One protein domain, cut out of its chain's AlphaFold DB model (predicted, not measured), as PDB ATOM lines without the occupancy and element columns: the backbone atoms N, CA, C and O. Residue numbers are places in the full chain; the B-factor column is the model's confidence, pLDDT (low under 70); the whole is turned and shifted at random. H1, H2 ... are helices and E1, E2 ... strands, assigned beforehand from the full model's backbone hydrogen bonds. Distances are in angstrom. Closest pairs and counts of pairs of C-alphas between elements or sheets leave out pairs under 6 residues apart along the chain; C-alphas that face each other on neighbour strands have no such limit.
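What this domain is: This is residues 2 to 90 of the 389 residues of the protein "Ferredoxin" of Rhodothermales bacterium (UniProt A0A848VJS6). A nearly flat sheet of four strands has a helix packed along each face, H2 on one and H1 on the other, making three layers; H3 lies past the ends of E1 and E2, and short H4 beside the end of E3. The printed part has 89 residues, with four named helices and four named strands in the order H1 E1 H2 E2 H3 E3 H4 E4; the class is mixed, helices and strands. The mixed sheet runs E2, E1, E3, E4. The whole is compact, with a radius of gyration of the C-alphas of 12.6 A and spans of 37 by 26 by 23 A.

How they stand to each other: H1, residues 6 to 12, is on the sheet at a height of 8.3 A, along the strands; its C-alpha closest to E2, residues 45 to 50, is that of Val 9, 6.3 A from that of Val 46. H2, residues 28 to 40, is on the opposite face at a height of 8.7 A; its C-alpha closest to E1, residues 19 to 24, is that of Ala 34, 6.1 A from that of Ala 21. E1, H2 and E2 form a strand-helix-strand unit, parallel neighbour strands joined through a helix, with a right-handed crossover; N 46 and O 19 are 2.8 A apart, within hydrogen-bond range. H3, residues 55 to 63, only grazes the sheet; the C-alphas of Ala 58 and Ser 24 are its closest to E1, 5.7 A. E3, residues 70 to 72, is antiparallel to E1, N 22 and O 70 being 2.9 A apart, and to E4, residues 83 to 85, N 71 and O 84 being 2.8 A apart. H4, residues 79 to 82, only grazes the sheet. Every O i to N i+4 pair is within hydrogen-bond range in H2 and H3, and 2 of 3 in H1; H4 is too short for one.

Where its parts are: H1 begins at C-alpha 6 (-9.724, -44.375, -7.099), and E4 ends at C-alpha 85 (4.526, -51.221, -1.737). First to last C-alpha, E1 measures 17.2 A, H2 18.2 A, E2 16.5 A and H3 12.4 A.

The domain as a whole: The C-alphas farthest apart, of His 54 and Leu 77, are 39.4 A apart. The printed part has no cut and no long link. Residues 2 to 6 have pLDDT under 70.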
ATOM      1  N   GLY A   2     -17.628 -44.303 -12.114       30.97
ATOM      2  CA  GLY A   2     -16.693 -44.910 -11.145       30.97
ATOM      3  C   GLY A   2     -15.270 -44.336 -11.058       30.97
ATOM      4  O   GLY A   2     -14.395 -45.034 -10.564       30.97
ATOM      5  N   SER A   3     -14.983 -43.130 -11.567       36.47
ATOM      6  CA  SER A   3     -13.609 -42.580 -11.565       36.47
ATOM      7  C   SER A   3     -13.246 -41.757 -10.326       36.47
ATOM      8  O   SER A   3     -12.069 -41.491 -10.128       36.47
ATOM      9  N   VAL A   4     -14.218 -41.356  -9.500       39.81
ATOM     10  CA  VAL A   4     -13.992 -40.383  -8.411       39.81
ATOM     11  C   VAL A   4     -13.377 -41.024  -7.152       39.81
ATOM     12  O   VAL A   4     -12.691 -40.343  -6.405       39.81
ATOM     13  N   GLY A   5     -13.567 -42.331  -6.926       45.38
ATOM     14  CA  GLY A   5     -13.064 -43.012  -5.720       45.38
ATOM     15  C   GLY A   5     -11.586 -43.422  -5.772       45.38
ATOM     16  O   GLY A   5     -10.893 -43.331  -4.767       45.38
ATOM     17  N   TRP A   6     -11.087 -43.833  -6.943       54.22
ATOM     18  CA  TRP A   6      -9.724 -44.375  -7.099       54.22
ATOM     19  C   TRP A   6      -8.631 -43.307  -7.091       54.22
ATOM     20  O   TRP A   6      -7.487 -43.591  -6.766       54.22
ATOM     21  N   ASP A   7      -8.993 -42.073  -7.428       71.19
ATOM     22  CA  ASP A   7      -8.073 -40.934  -7.415       71.19
ATOM     23  C   ASP A   7      -7.910 -40.348  -5.999       71.19
ATOM     24  O   ASP A   7      -7.043 -39.519  -5.753       71.19
ATOM     25  N   LEU A   8      -8.737 -40.767  -5.031       87.12
ATOM     26  CA  LEU A   8      -8.695 -40.205  -3.683       87.12
ATOM     27  C   LEU A   8      -7.425 -40.614  -2.932       87.12
ATOM     28  O   LEU A   8      -6.765 -39.752  -2.355       87.12
ATOM     29  N   VAL A   9      -7.078 -41.906  -2.944       91.19
ATOM     30  CA  VAL A   9      -5.864 -42.389  -2.266       91.19
ATOM     31  C   VAL A   9      -4.624 -41.840  -2.964       91.19
ATOM     32  O   VAL A   9      -3.728 -41.332  -2.295       91.19
ATOM     33  N   ASP A  10      -4.612 -41.847  -4.301       89.06
ATOM     34  CA  ASP A  10      -3.517 -41.286  -5.100       89.06
ATOM     35  C   ASP A  10      -3.283 -39.802  -4.774       89.06
ATOM     36  O   ASP A  10      -2.139 -39.375  -4.651       89.06
ATOM     37  N   ARG A  11      -4.343 -39.013  -4.561       90.94
ATOM     38  CA  ARG A  11      -4.226 -37.612  -4.123       90.94
ATOM     39  C   ARG A  11      -3.794 -37.483  -2.665       90.94
ATOM     40  O   ARG A  11      -3.011 -36.592  -2.351       90.94
ATOM     41  N   ALA A  12      -4.273 -38.365  -1.787       92.88
ATOM     42  CA  ALA A  12      -3.912 -38.368  -0.370       92.88
ATOM     43  C   ALA A  12      -2.417 -38.651  -0.142       92.88
ATOM     44  O   ALA A  12      -1.842 -38.098   0.787       92.88
ATOM     45  N   VAL A  13      -1.769 -39.429  -1.021       92.88
ATOM     46  CA  VAL A  13      -0.309 -39.668  -0.995       92.88
ATOM     47  C   VAL A  13       0.500 -38.366  -1.050       92.88
ATOM     48  O   VAL A  13       1.580 -38.297  -0.466       92.88
ATOM     49  N   TRP A  14      -0.020 -37.339  -1.725       91.19
ATOM     50  CA  TRP A  14       0.637 -36.038  -1.891       91.19
ATOM     51  C   TRP A  14       0.141 -34.978  -0.907       91.19
ATOM     52  O   TRP A  14       0.683 -33.873  -0.873       91.19
ATOM     53  N   ALA A  15      -0.890 -35.282  -0.118       91.88
ATOM     54  CA  ALA A  15      -1.419 -34.348   0.856       91.88
ATOM     55  C   ALA A  15      -0.468 -34.236   2.066       91.88
ATOM     56  O   ALA A  15       0.077 -35.247   2.527       91.88
ATOM     57  N   PRO A  16      -0.259 -33.020   2.603       88.44
ATOM     58  CA  PRO A  16       0.581 -32.827   3.779       88.44
ATOM     59  C   PRO A  16      -0.007 -33.567   4.985       88.44
ATOM     60  O   PRO A  16      -1.228 -33.658   5.134       88.44
ATOM     61  N   ASP A  17       0.874 -34.127   5.817       92.25
ATOM     62  CA  ASP A  17       0.557 -34.821   7.075       92.25
ATOM     63  C   ASP A  17      -0.551 -35.887   6.998       92.25
ATOM     64  O   ASP A  17      -1.170 -36.253   8.002       92.25
ATOM     65  N   THR A  18      -0.787 -36.426   5.800       95.94
ATOM     66  CA  THR A  18      -1.855 -37.387   5.539       95.94
ATOM     67  C   THR A  18      -1.288 -38.794   5.404       95.94
ATOM     68  O   THR A  18      -0.364 -39.033   4.626       95.94
ATOM     69  N   PHE A  19      -1.847 -39.741   6.156       97.12
ATOM     70  CA  PHE A  19      -1.614 -41.164   5.915       97.12
ATOM     71  C   PHE A  19      -2.496 -41.640   4.760       97.12
ATOM     72  O   PHE A  19      -3.699 -41.380   4.744       97.12
ATOM     73  N   ALA A  20      -1.918 -42.365   3.807       96.94
ATOM     74  CA  ALA A  20      -2.656 -42.935   2.687       96.94
ATOM     75  C   ALA A  20      -2.319 -44.415   2.526       96.94
ATOM     76  O   ALA A  20      -1.151 -44.790   2.563       96.94
ATOM     77  N   ALA A  21      -3.316 -45.266   2.308       97.12
ATOM     78  CA  ALA A  21      -3.090 -46.663   1.955       97.12
ATOM     79  C   ALA A  21      -4.159 -47.173   0.987       97.12
ATOM     80  O   ALA A  21      -5.324 -46.791   1.078       97.12
ATOM     81  N   GLU A  22      -3.764 -48.056   0.077       97.06
ATOM     82  CA  GLU A  22      -4.661 -48.797  -0.811       97.06
ATOM     83  C   GLU A  22      -4.379 -50.286  -0.646       97.06
ATOM     84  O   GLU A  22      -3.223 -50.696  -0.553       97.06
ATOM     85  N   THR A  23      -5.424 -51.104  -0.579       96.94
ATOM     86  CA  THR A  23      -5.291 -52.562  -0.595       96.94
ATOM     87  C   THR A  23      -6.594 -53.234  -1.040       96.94
ATOM     88  O   THR A  23      -7.640 -52.602  -1.207       96.94
ATOM     89  N   SER A  24      -6.531 -54.543  -1.251       96.12
ATOM     90  CA  SER A  24      -7.670 -55.394  -1.572       96.12
ATOM     91  C   SER A  24      -8.015 -56.271  -0.373       96.12
ATOM     92  O   SER A  24      -7.131 -56.681   0.375       96.12
ATOM     93  N   LEU A  25      -9.291 -56.626  -0.209       96.25
ATOM     94  CA  LEU A  25      -9.738 -57.529   0.858       96.25
ATOM     95  C   LEU A  25      -9.060 -58.913   0.793       96.25
ATOM     96  O   LEU A  25      -9.036 -59.633   1.789       96.25
ATOM     97  N   SER A  26      -8.486 -59.284  -0.356       96.56
ATOM     98  CA  SER A  26      -7.676 -60.497  -0.485       96.56
ATOM     99  C   SER A  26      -6.345 -60.443   0.274       96.56
ATOM    100  O   SER A  26      -5.809 -61.489   0.622       96.56
ATOM    101  N   ASP A  27      -5.812 -59.253   0.557       95.88
ATOM    102  CA  ASP A  27      -4.596 -59.050   1.352       95.88
ATOM    103  C   ASP A  27      -4.963 -58.684   2.798       95.88
ATOM    104  O   ASP A  27      -4.850 -57.538   3.235       95.88
ATOM    105  N   LEU A  28      -5.438 -59.673   3.562       94.88
ATOM    106  CA  LEU A  28      -5.890 -59.464   4.945       94.88
ATOM    107  C   LEU A  28      -4.789 -58.893   5.855       94.88
ATOM    108  O   LEU A  28      -5.084 -58.093   6.744       94.88
ATOM    109  N   ALA A  29      -3.529 -59.274   5.625       95.31
ATOM    110  CA  ALA A  29      -2.390 -58.745   6.370       95.31
ATOM    111  C   ALA A  29      -2.144 -57.264   6.038       95.31
ATOM    112  O   ALA A  29      -1.932 -56.451   6.945       95.31
ATOM    113  N   GLY A  30      -2.231 -56.894   4.756       95.38
ATOM    114  CA  GLY A  30      -2.186 -55.503   4.316       95.38
ATOM    115  C   GLY A  30      -3.347 -54.676   4.863       95.38
ATOM    116  O   GLY A  30      -3.119 -53.578   5.363       95.38
ATOM    117  N   VAL A  31      -4.572 -55.216   4.865       97.12
ATOM    118  CA  VAL A  31      -5.752 -54.568   5.468       97.12
ATOM    119  C   VAL A  31      -5.531 -54.300   6.953       97.12
ATOM    120  O   VAL A  31      -5.726 -53.174   7.408       97.12
ATOM    121  N   GLN A  32      -5.088 -55.305   7.713       97.38
ATOM    122  CA  GLN A  32      -4.808 -55.142   9.138       97.38
ATOM    123  C   GLN A  32      -3.741 -54.065   9.375       97.38
ATOM    124  O   GLN A  32      -3.922 -53.196  10.228       97.38
ATOM    125  N   SER A  33      -2.653 -54.109   8.605       96.19
ATOM    126  CA  SER A  33      -1.540 -53.162   8.726       96.19
ATOM    127  C   SER A  33      -1.973 -51.733   8.395       96.19
ATOM    128  O   SER A  33      -1.666 -50.808   9.145       96.19
ATOM    129  N   ALA A  34      -2.734 -51.551   7.312       95.94
ATOM    130  CA  ALA A  34      -3.245 -50.253   6.887       95.94
ATOM    131  C   ALA A  34      -4.219 -49.656   7.911       95.94
ATOM    132  O   ALA A  34      -4.126 -48.473   8.224       95.94
ATOM    133  N   LEU A  35      -5.122 -50.471   8.466       96.94
ATOM    134  CA  LEU A  35      -6.056 -50.019   9.496       96.94
ATOM    135  C   LEU A  35      -5.341 -49.679  10.807       96.94
ATOM    136  O   LEU A  35      -5.642 -48.642  11.386       96.94
ATOM    137  N   SER A  36      -4.374 -50.490  11.252       96.44
ATOM    138  CA  SER A  36      -3.584 -50.175  12.452       96.44
ATOM    139  C   SER A  36      -2.860 -48.841  12.289       96.44
ATOM    140  O   SER A  36      -3.057 -47.940  13.095       96.44
ATOM    141  N   ALA A  37      -2.115 -48.670  11.193       94.81
ATOM    142  CA  ALA A  37      -1.390 -47.432  10.918       94.81
ATOM    143  C   ALA A  37      -2.326 -46.216  10.792       94.81
ATOM    144  O   ALA A  37      -1.990 -45.130  11.254       94.81
ATOM    145  N   CYS A  38      -3.519 -46.404  10.221       95.12
ATOM    146  CA  CYS A  38      -4.548 -45.371  10.157       95.12
ATOM    147  C   CYS A  38      -5.042 -44.946  11.547       95.12
ATOM    148  O   CYS A  38      -5.234 -43.754  11.769       95.12
ATOM    149  N   PHE A  39      -5.276 -45.889  12.466       95.12
ATOM    150  CA  PHE A  39      -5.733 -45.579  13.827       95.12
ATOM    151  C   PHE A  39      -4.621 -45.019  14.719       95.12
ATOM    152  O   PHE A  39      -4.908 -44.231  15.618       95.12
ATOM    153  N   ASP A  40      -3.371 -45.406  14.464       95.25
ATOM    154  CA  ASP A  40      -2.204 -44.915  15.198       95.25
ATOM    155  C   ASP A  40      -1.791 -43.495  14.756       95.25
ATOM    156  O   ASP A  40      -1.151 -42.765  15.518       95.25
ATOM    157  N   HIS A  41      -2.156 -43.075  13.537       95.00
ATOM    158  CA  HIS A  41      -1.812 -41.759  12.993       95.00
ATOM    159  C   HIS A  41      -2.641 -40.629  13.622       95.00
ATOM    160  O   HIS A  41      -3.869 -40.635  13.590       95.00
ATOM    161  N   GLN A  42      -1.970 -39.596  14.138       92.56
ATOM    162  CA  GLN A  42      -2.612 -38.429  14.761       92.56
ATOM    163  C   GLN A  42      -2.916 -37.307  13.753       92.56
ATOM    164  O   GLN A  42      -2.607 -36.140  13.990       92.56
ATOM    165  N   GLY A  43      -3.514 -37.649  12.611       93.19
ATOM    166  CA  GLY A  43      -3.842 -36.698  11.547       93.19
ATOM    167  C   GLY A  43      -4.833 -37.260  10.526       93.19
ATOM    168  O   GLY A  43      -5.421 -38.319  10.755       93.19
ATOM    169  N   PRO A  44      -5.050 -36.563   9.396       95.62
ATOM    170  CA  PRO A  44      -5.885 -37.070   8.317       95.62
ATOM    171  C   PRO A  44      -5.360 -38.412   7.799       95.62
ATOM    172  O   PRO A  44      -4.159 -38.588   7.589       95.62
ATOM    173  N   ALA A  45      -6.264 -39.358   7.576       96.38
ATOM    174  CA  ALA A  45      -5.923 -40.676   7.069       96.38
ATOM    175  C   ALA A  45      -6.969 -41.143   6.053       96.38
ATOM    176  O   ALA A  45      -8.173 -40.985   6.264       96.38
ATOM    177  N   VAL A  46      -6.505 -41.724   4.948       96.12
ATOM    178  CA  VAL A  46      -7.346 -42.289   3.892       96.12
ATOM    179  C   VAL A  46      -6.897 -43.717   3.623       96.12
ATOM    180  O   VAL A  46      -5.757 -43.955   3.231       96.12
ATOM    181  N   VAL A  47      -7.811 -44.672   3.791       96.50
ATOM    182  CA  VAL A  47      -7.569 -46.079   3.461       96.50
ATOM    183  C   VAL A  47      -8.601 -46.539   2.439       96.50
ATOM    184  O   VAL A  47      -9.796 -46.591   2.729       96.50
ATOM    185  N   GLY A  48      -8.143 -46.864   1.232       95.94
ATOM    186  CA  GLY A  48      -8.950 -47.479   0.184       95.94
ATOM    187  C   GLY A  48      -8.871 -48.999   0.268       95.94
ATOM    188  O   GLY A  48      -7.810 -49.570   0.036       95.94
ATOM    189  N   ILE A  49      -9.989 -49.659   0.579       95.94
ATOM    190  CA  ILE A  49     -10.079 -51.126   0.592       95.94
ATOM    191  C   ILE A  49     -11.068 -51.565  -0.484       95.94
ATOM    192  O   ILE A  49     -12.259 -51.255  -0.405       95.94
ATOM    193  N   TYR A  50     -10.596 -52.317  -1.479       95.44
ATOM    194  CA  TYR A  50     -11.488 -52.957  -2.444       95.44
ATOM    195  C   TYR A  50     -12.084 -54.238  -1.857       95.44
ATOM    196  O   TYR A  50     -11.374 -55.215  -1.621       95.44
ATOM    197  N   ALA A  51     -13.396 -54.231  -1.629       95.38
ATOM    198  CA  ALA A  51     -14.126 -55.312  -0.970       95.38
ATOM    199  C   ALA A  51     -15.348 -55.758  -1.802       95.38
ATOM    200  O   ALA A  51     -16.480 -55.396  -1.478       95.38
ATOM    201  N   PRO A  52     -15.146 -56.500  -2.909       94.06
ATOM    202  CA  PRO A  52     -16.243 -57.127  -3.643       94.06
ATOM    203  C   PRO A  52     -16.847 -58.288  -2.835       94.06
ATOM    204  O   PRO A  52     -16.232 -58.787  -1.893       94.06
ATOM    205  N   GLU A  53     -18.025 -58.772  -3.237       90.81
ATOM    206  CA  GLU A  53     -18.698 -59.898  -2.562       90.81
ATOM    207  C   GLU A  53     -17.875 -61.198  -2.585       90.81
ATOM    208  O   GLU A  53     -17.922 -61.990  -1.644       90.81
ATOM    209  N   HIS A  54     -17.100 -61.421  -3.651       93.19
ATOM    210  CA  HIS A  54     -16.317 -62.639  -3.843       93.19
ATOM    211  C   HIS A  54     -14.818 -62.395  -3.663       93.19
ATOM    212  O   HIS A  54     -14.219 -61.587  -4.374       93.19
ATOM    213  N   TYR A  55     -14.191 -63.187  -2.787       93.75
ATOM    214  CA  TYR A  55     -12.749 -63.135  -2.512       93.75
ATOM    215  C   TYR A  55     -11.891 -63.227  -3.782       93.75
ATOM    216  O   TYR A  55     -10.947 -62.461  -3.941       93.75
ATOM    217  N   LEU A  56     -12.239 -64.117  -4.718       93.44
ATOM    218  CA  LEU A  56     -11.471 -64.291  -5.956       93.44
ATOM    219  C   LEU A  56     -11.476 -63.034  -6.833       93.44
ATOM    220  O   LEU A  56     -10.480 -62.740  -7.482       93.44
ATOM    221  N   VAL A  57     -12.553 -62.244  -6.804       95.31
ATOM    222  CA  VAL A  57     -12.607 -60.956  -7.510       95.31
ATOM    223  C   VAL A  57     -11.699 -59.932  -6.823       95.31
ATOM    224  O   VAL A  57     -11.079 -59.117  -7.500       95.31
ATOM    225  N   ALA A  58     -11.588 -59.981  -5.491       96.00
ATOM    226  CA  ALA A  58     -10.658 -59.142  -4.736       96.00
ATOM    227  C   ALA A  58      -9.195 -59.502  -5.061       96.00
ATOM    228  O   ALA A  58      -8.390 -58.607  -5.327       96.00
ATOM    229  N   ALA A  59      -8.873 -60.797  -5.112       96.25
ATOM    230  CA  ALA A  59      -7.544 -61.296  -5.469       96.25
ATOM    231  C   ALA A  59      -7.170 -60.932  -6.913       96.25
ATOM    232  O   ALA A  59      -6.121 -60.338  -7.147       96.25
ATOM    233  N   ALA A  60      -8.078 -61.164  -7.863       96.12
ATOM    234  CA  ALA A  60      -7.878 -60.797  -9.261       96.12
ATOM    235  C   ALA A  60      -7.673 -59.285  -9.457       96.12
ATOM    236  O   ALA A  60      -6.927 -58.867 -10.339       96.12
ATOM    237  N   ALA A  61      -8.306 -58.446  -8.633       96.50
ATOM    238  CA  ALA A  61      -8.109 -57.001  -8.693       96.50
ATOM    239  C   ALA A  61      -6.691 -56.583  -8.263       96.50
ATOM    240  O   ALA A  61      -6.127 -55.653  -8.846       96.50
ATOM    241  N   LEU A  62      -6.115 -57.272  -7.274       95.75
ATOM    242  CA  LEU A  62      -4.731 -57.077  -6.834       95.75
ATOM    243  C   LEU A  62      -3.739 -57.599  -7.888       95.75
ATOM    244  O   LEU A  62      -2.831 -56.871  -8.292       95.75
ATOM    245  N   GLU A  63      -3.955 -58.821  -8.385       95.88
ATOM    246  CA  GLU A  63      -3.130 -59.459  -9.421       95.88
ATOM    247  C   GLU A  63      -3.112 -58.651 -10.726       95.88
ATOM    248  O   GLU A  63      -2.054 -58.241 -11.200       95.88
ATOM    249  N   GLY A  64      -4.287 -58.285 -11.245       96.25
ATOM    250  CA  GLY A  64      -4.436 -57.497 -12.473       96.25
ATOM    251  C   GLY A  64      -4.072 -56.012 -12.334       96.25
ATOM    252  O   GLY A  64      -4.399 -55.218 -13.222       96.25
ATOM    253  N   ARG A  65      -3.443 -55.605 -11.220       96.19
ATOM    254  CA  ARG A  65      -3.041 -54.221 -10.895       96.19
ATOM    255  C   ARG A  65      -4.192 -53.209 -10.867       96.19
ATOM    256  O   ARG A  65      -3.958 -52.004 -10.939       96.19
ATOM    257  N   ALA A  66      -5.444 -53.660 -10.777       95.38
ATOM    258  CA  ALA A  66      -6.578 -52.753 -10.626       95.38
ATOM    259  C   ALA A  66      -6.505 -52.021  -9.279       95.38
ATOM    260  O   ALA A  66      -6.775 -50.822  -9.240       95.38
ATOM    261  N   ILE A  67      -6.101 -52.752  -8.233       95.56
ATOM    262  CA  ILE A  67      -6.012 -52.324  -6.832       95.56
ATOM    263  C   ILE A  67      -4.643 -52.741  -6.270       95.56
ATOM    264  O   ILE A  67      -4.558 -53.703  -5.506       95.56
ATOM    265  N   PRO A  68      -3.545 -52.109  -6.712       95.81
ATOM    266  CA  PRO A  68      -2.230 -52.374  -6.152       95.81
ATOM    267  C   PRO A  68      -2.203 -52.017  -4.664       95.81
ATOM    268  O   PRO A  68      -2.709 -50.976  -4.250       95.81
ATOM    269  N   ALA A  69      -1.575 -52.867  -3.858       96.88
ATOM    270  CA  ALA A  69      -1.422 -52.615  -2.435       96.88
ATOM    271  C   ALA A  69      -0.260 -51.642  -2.181       96.88
ATOM    272  O   ALA A  69       0.851 -51.874  -2.663       96.88
ATOM    273  N   PHE A  70      -0.462 -50.577  -1.411       96.88
ATOM    274  CA  PHE A  70       0.616 -49.690  -0.961       96.88
ATOM    275  C   PHE A  70       0.207 -48.888   0.278       96.88
ATOM    276  O   PHE A  70      -0.968 -48.796   0.630       96.88
ATOM    277  N   SER A  71       1.193 -48.271   0.926       96.25
ATOM    278  CA  SER A  71       0.994 -47.312   2.010       96.25
ATOM    279  C   SER A  71       1.980 -46.152   1.901       96.25
ATOM    280  O   SER A  71       3.103 -46.326   1.435       96.25
ATOM    281  N   CYS A  72       1.552 -44.971   2.328       95.94
ATOM    282  CA  CYS A  72       2.347 -43.764   2.437       95.94
ATOM    283  C   CYS A  72       2.141 -43.178   3.836       95.94
ATOM    284  O   CYS A  72       1.055 -42.699   4.170       95.94
ATOM    285  N   ALA A  73       3.182 -43.245   4.661       93.75
ATOM    286  CA  ALA A  73       3.219 -42.564   5.943       93.75
ATOM    287  C   ALA A  73       3.622 -41.092   5.748       93.75
ATOM    288  O   ALA A  73       4.484 -40.787   4.918       93.75
ATOM    289  N   PRO A  74       3.050 -40.154   6.518       90.88
ATOM    290  CA  PRO A  74       3.507 -38.769   6.498       90.88
ATOM    291  C   PRO A  74       4.855 -38.598   7.208       90.88
ATOM    292  O   PRO A  74       5.640 -37.732   6.835       90.88
ATOM    293  N   ALA A  75       5.140 -39.451   8.195       83.50
ATOM    294  CA  ALA A  75       6.405 -39.472   8.912       83.50
ATOM    295  C   ALA A  75       7.521 -40.115   8.070       83.50
ATOM    296  O   ALA A  75       7.326 -41.172   7.476       83.50
ATOM    297  N   GLY A  76       8.700 -39.493   8.073       83.44
ATOM    298  CA  GLY A  76       9.882 -39.928   7.325       83.44
ATOM    299  C   GLY A  76      10.537 -38.749   6.611       83.44
ATOM    300  O   GLY A  76       9.851 -37.843   6.140       83.44
ATOM    301  N   LEU A  77      11.865 -38.743   6.550       86.81
ATOM    302  CA  LEU A  77      12.639 -37.681   5.900       86.81
ATOM    303  C   LEU A  77      12.779 -37.917   4.397       86.81
ATOM    304  O   LEU A  77      12.992 -36.976   3.636       86.81
ATOM    305  N   THR A  78      12.664 -39.172   3.963       89.44
ATOM    306  CA  THR A  78      12.824 -39.560   2.561       89.44
ATOM    307  C   THR A  78      11.587 -40.259   2.027       89.44
ATOM    308  O   THR A  78      10.807 -40.864   2.765       89.44
ATOM    309  N   TRP A  79      11.422 -40.228   0.705       87.38
ATOM    310  CA  TRP A  79      10.312 -40.921   0.060       87.38
ATOM    311  C   TRP A  79      10.340 -42.436   0.303       87.38
ATOM    312  O   TRP A  79       9.303 -43.043   0.542       87.38
ATOM    313  N   ARG A  80      11.541 -43.026   0.349       87.19
ATOM    314  CA  ARG A  80      11.757 -44.450   0.644       87.19
ATOM    315  C   ARG A  80      11.281 -44.854   2.045       87.19
ATOM    316  O   ARG A  80      10.870 -45.991   2.249       87.19
ATOM    317  N   GLU A  81      11.347 -43.951   3.022       89.81
ATOM    318  CA  GLU A  81      10.825 -44.206   4.373       89.81
ATOM    319  C   GLU A  81       9.298 -44.125   4.417       89.81
ATOM    320  O   GLU A  81       8.653 -44.914   5.115       89.81
ATOM    321  N   ARG A  82       8.740 -43.175   3.658       92.56
ATOM    322  CA  ARG A  82       7.318 -42.837   3.649       92.56
ATOM    323  C   ARG A  82       6.486 -43.819   2.834       92.56
ATOM    324  O   ARG A  82       5.461 -44.284   3.326       92.56
ATOM    325  N   PHE A  83       6.907 -44.134   1.613       95.31
ATOM    326  CA  PHE A  83       6.129 -44.905   0.649       95.31
ATOM    327  C   PHE A  83       6.597 -46.360   0.579       95.31
ATOM    328  O   PHE A  83       7.763 -46.647   0.315       95.31
ATOM    329  N   LYS A  84       5.669 -47.297   0.781       94.19
ATOM    330  CA  LYS A  84       5.928 -48.740   0.759       94.19
ATOM    331  C   LYS A  84       4.905 -49.447  -0.111       94.19
ATOM    332  O   LYS A  84       3.701 -49.308   0.108       94.19
ATOM    333  N   LEU A  85       5.382 -50.256  -1.054       95.50
ATOM    334  CA  LEU A  85       4.526 -51.221  -1.737       95.50
ATOM    335  C   LEU A  85       4.091 -52.317  -0.758       95.50
ATOM    336  O   LEU A  85       4.871 -52.768   0.080       95.50
ATOM    337  N   GLY A  86       2.826 -52.712  -0.859       93.81
ATOM    338  CA  GLY A  86       2.247 -53.830  -0.120       93.81
ATOM    339  C   GLY A  86       2.521 -55.171  -0.802       93.81
ATOM    340  O   GLY A  86       3.409 -55.288  -1.649       93.81
ATOM    341  N   ASN A  87       1.723 -56.184  -0.461       93.44
ATOM    342  CA  ASN A  87       1.912 -57.564  -0.907       93.44
ATOM    343  C   ASN A  87       1.413 -57.804  -2.348       93.44
ATOM    344  O   ASN A  87       0.468 -58.551  -2.595       93.44
ATOM    345  N   ASN A  88       2.030 -57.122  -3.311       95.75
ATOM    346  CA  ASN A  88       1.710 -57.246  -4.730       95.75
ATOM    347  C   ASN A  88       2.466 -58.437  -5.345       95.75
ATOM    348  O   ASN A  88       3.684 -58.500  -5.186       95.75
ATOM    349  N   PRO A  89       1.810 -59.336  -6.100       94.44
ATOM    350  CA  PRO A  89       2.488 -60.434  -6.800       94.44
ATOM    351  C   PRO A  89       3.469 -59.925  -7.861       94.44
ATOM    352  O   PRO A  89       3.154 -58.934  -8.521       94.44
ATOM    353  N   THR A  90       4.632 -60.576  -7.997       94.00
ATOM    354  CA  THR A  90       5.737 -60.214  -8.922       94.00
ATOM    355  C   THR A  90       5.918 -58.694  -9.084       94.00
ATOM    356  O   THR A  90       5.673 -58.140 -10.163       94.00
TER     357      THR A  90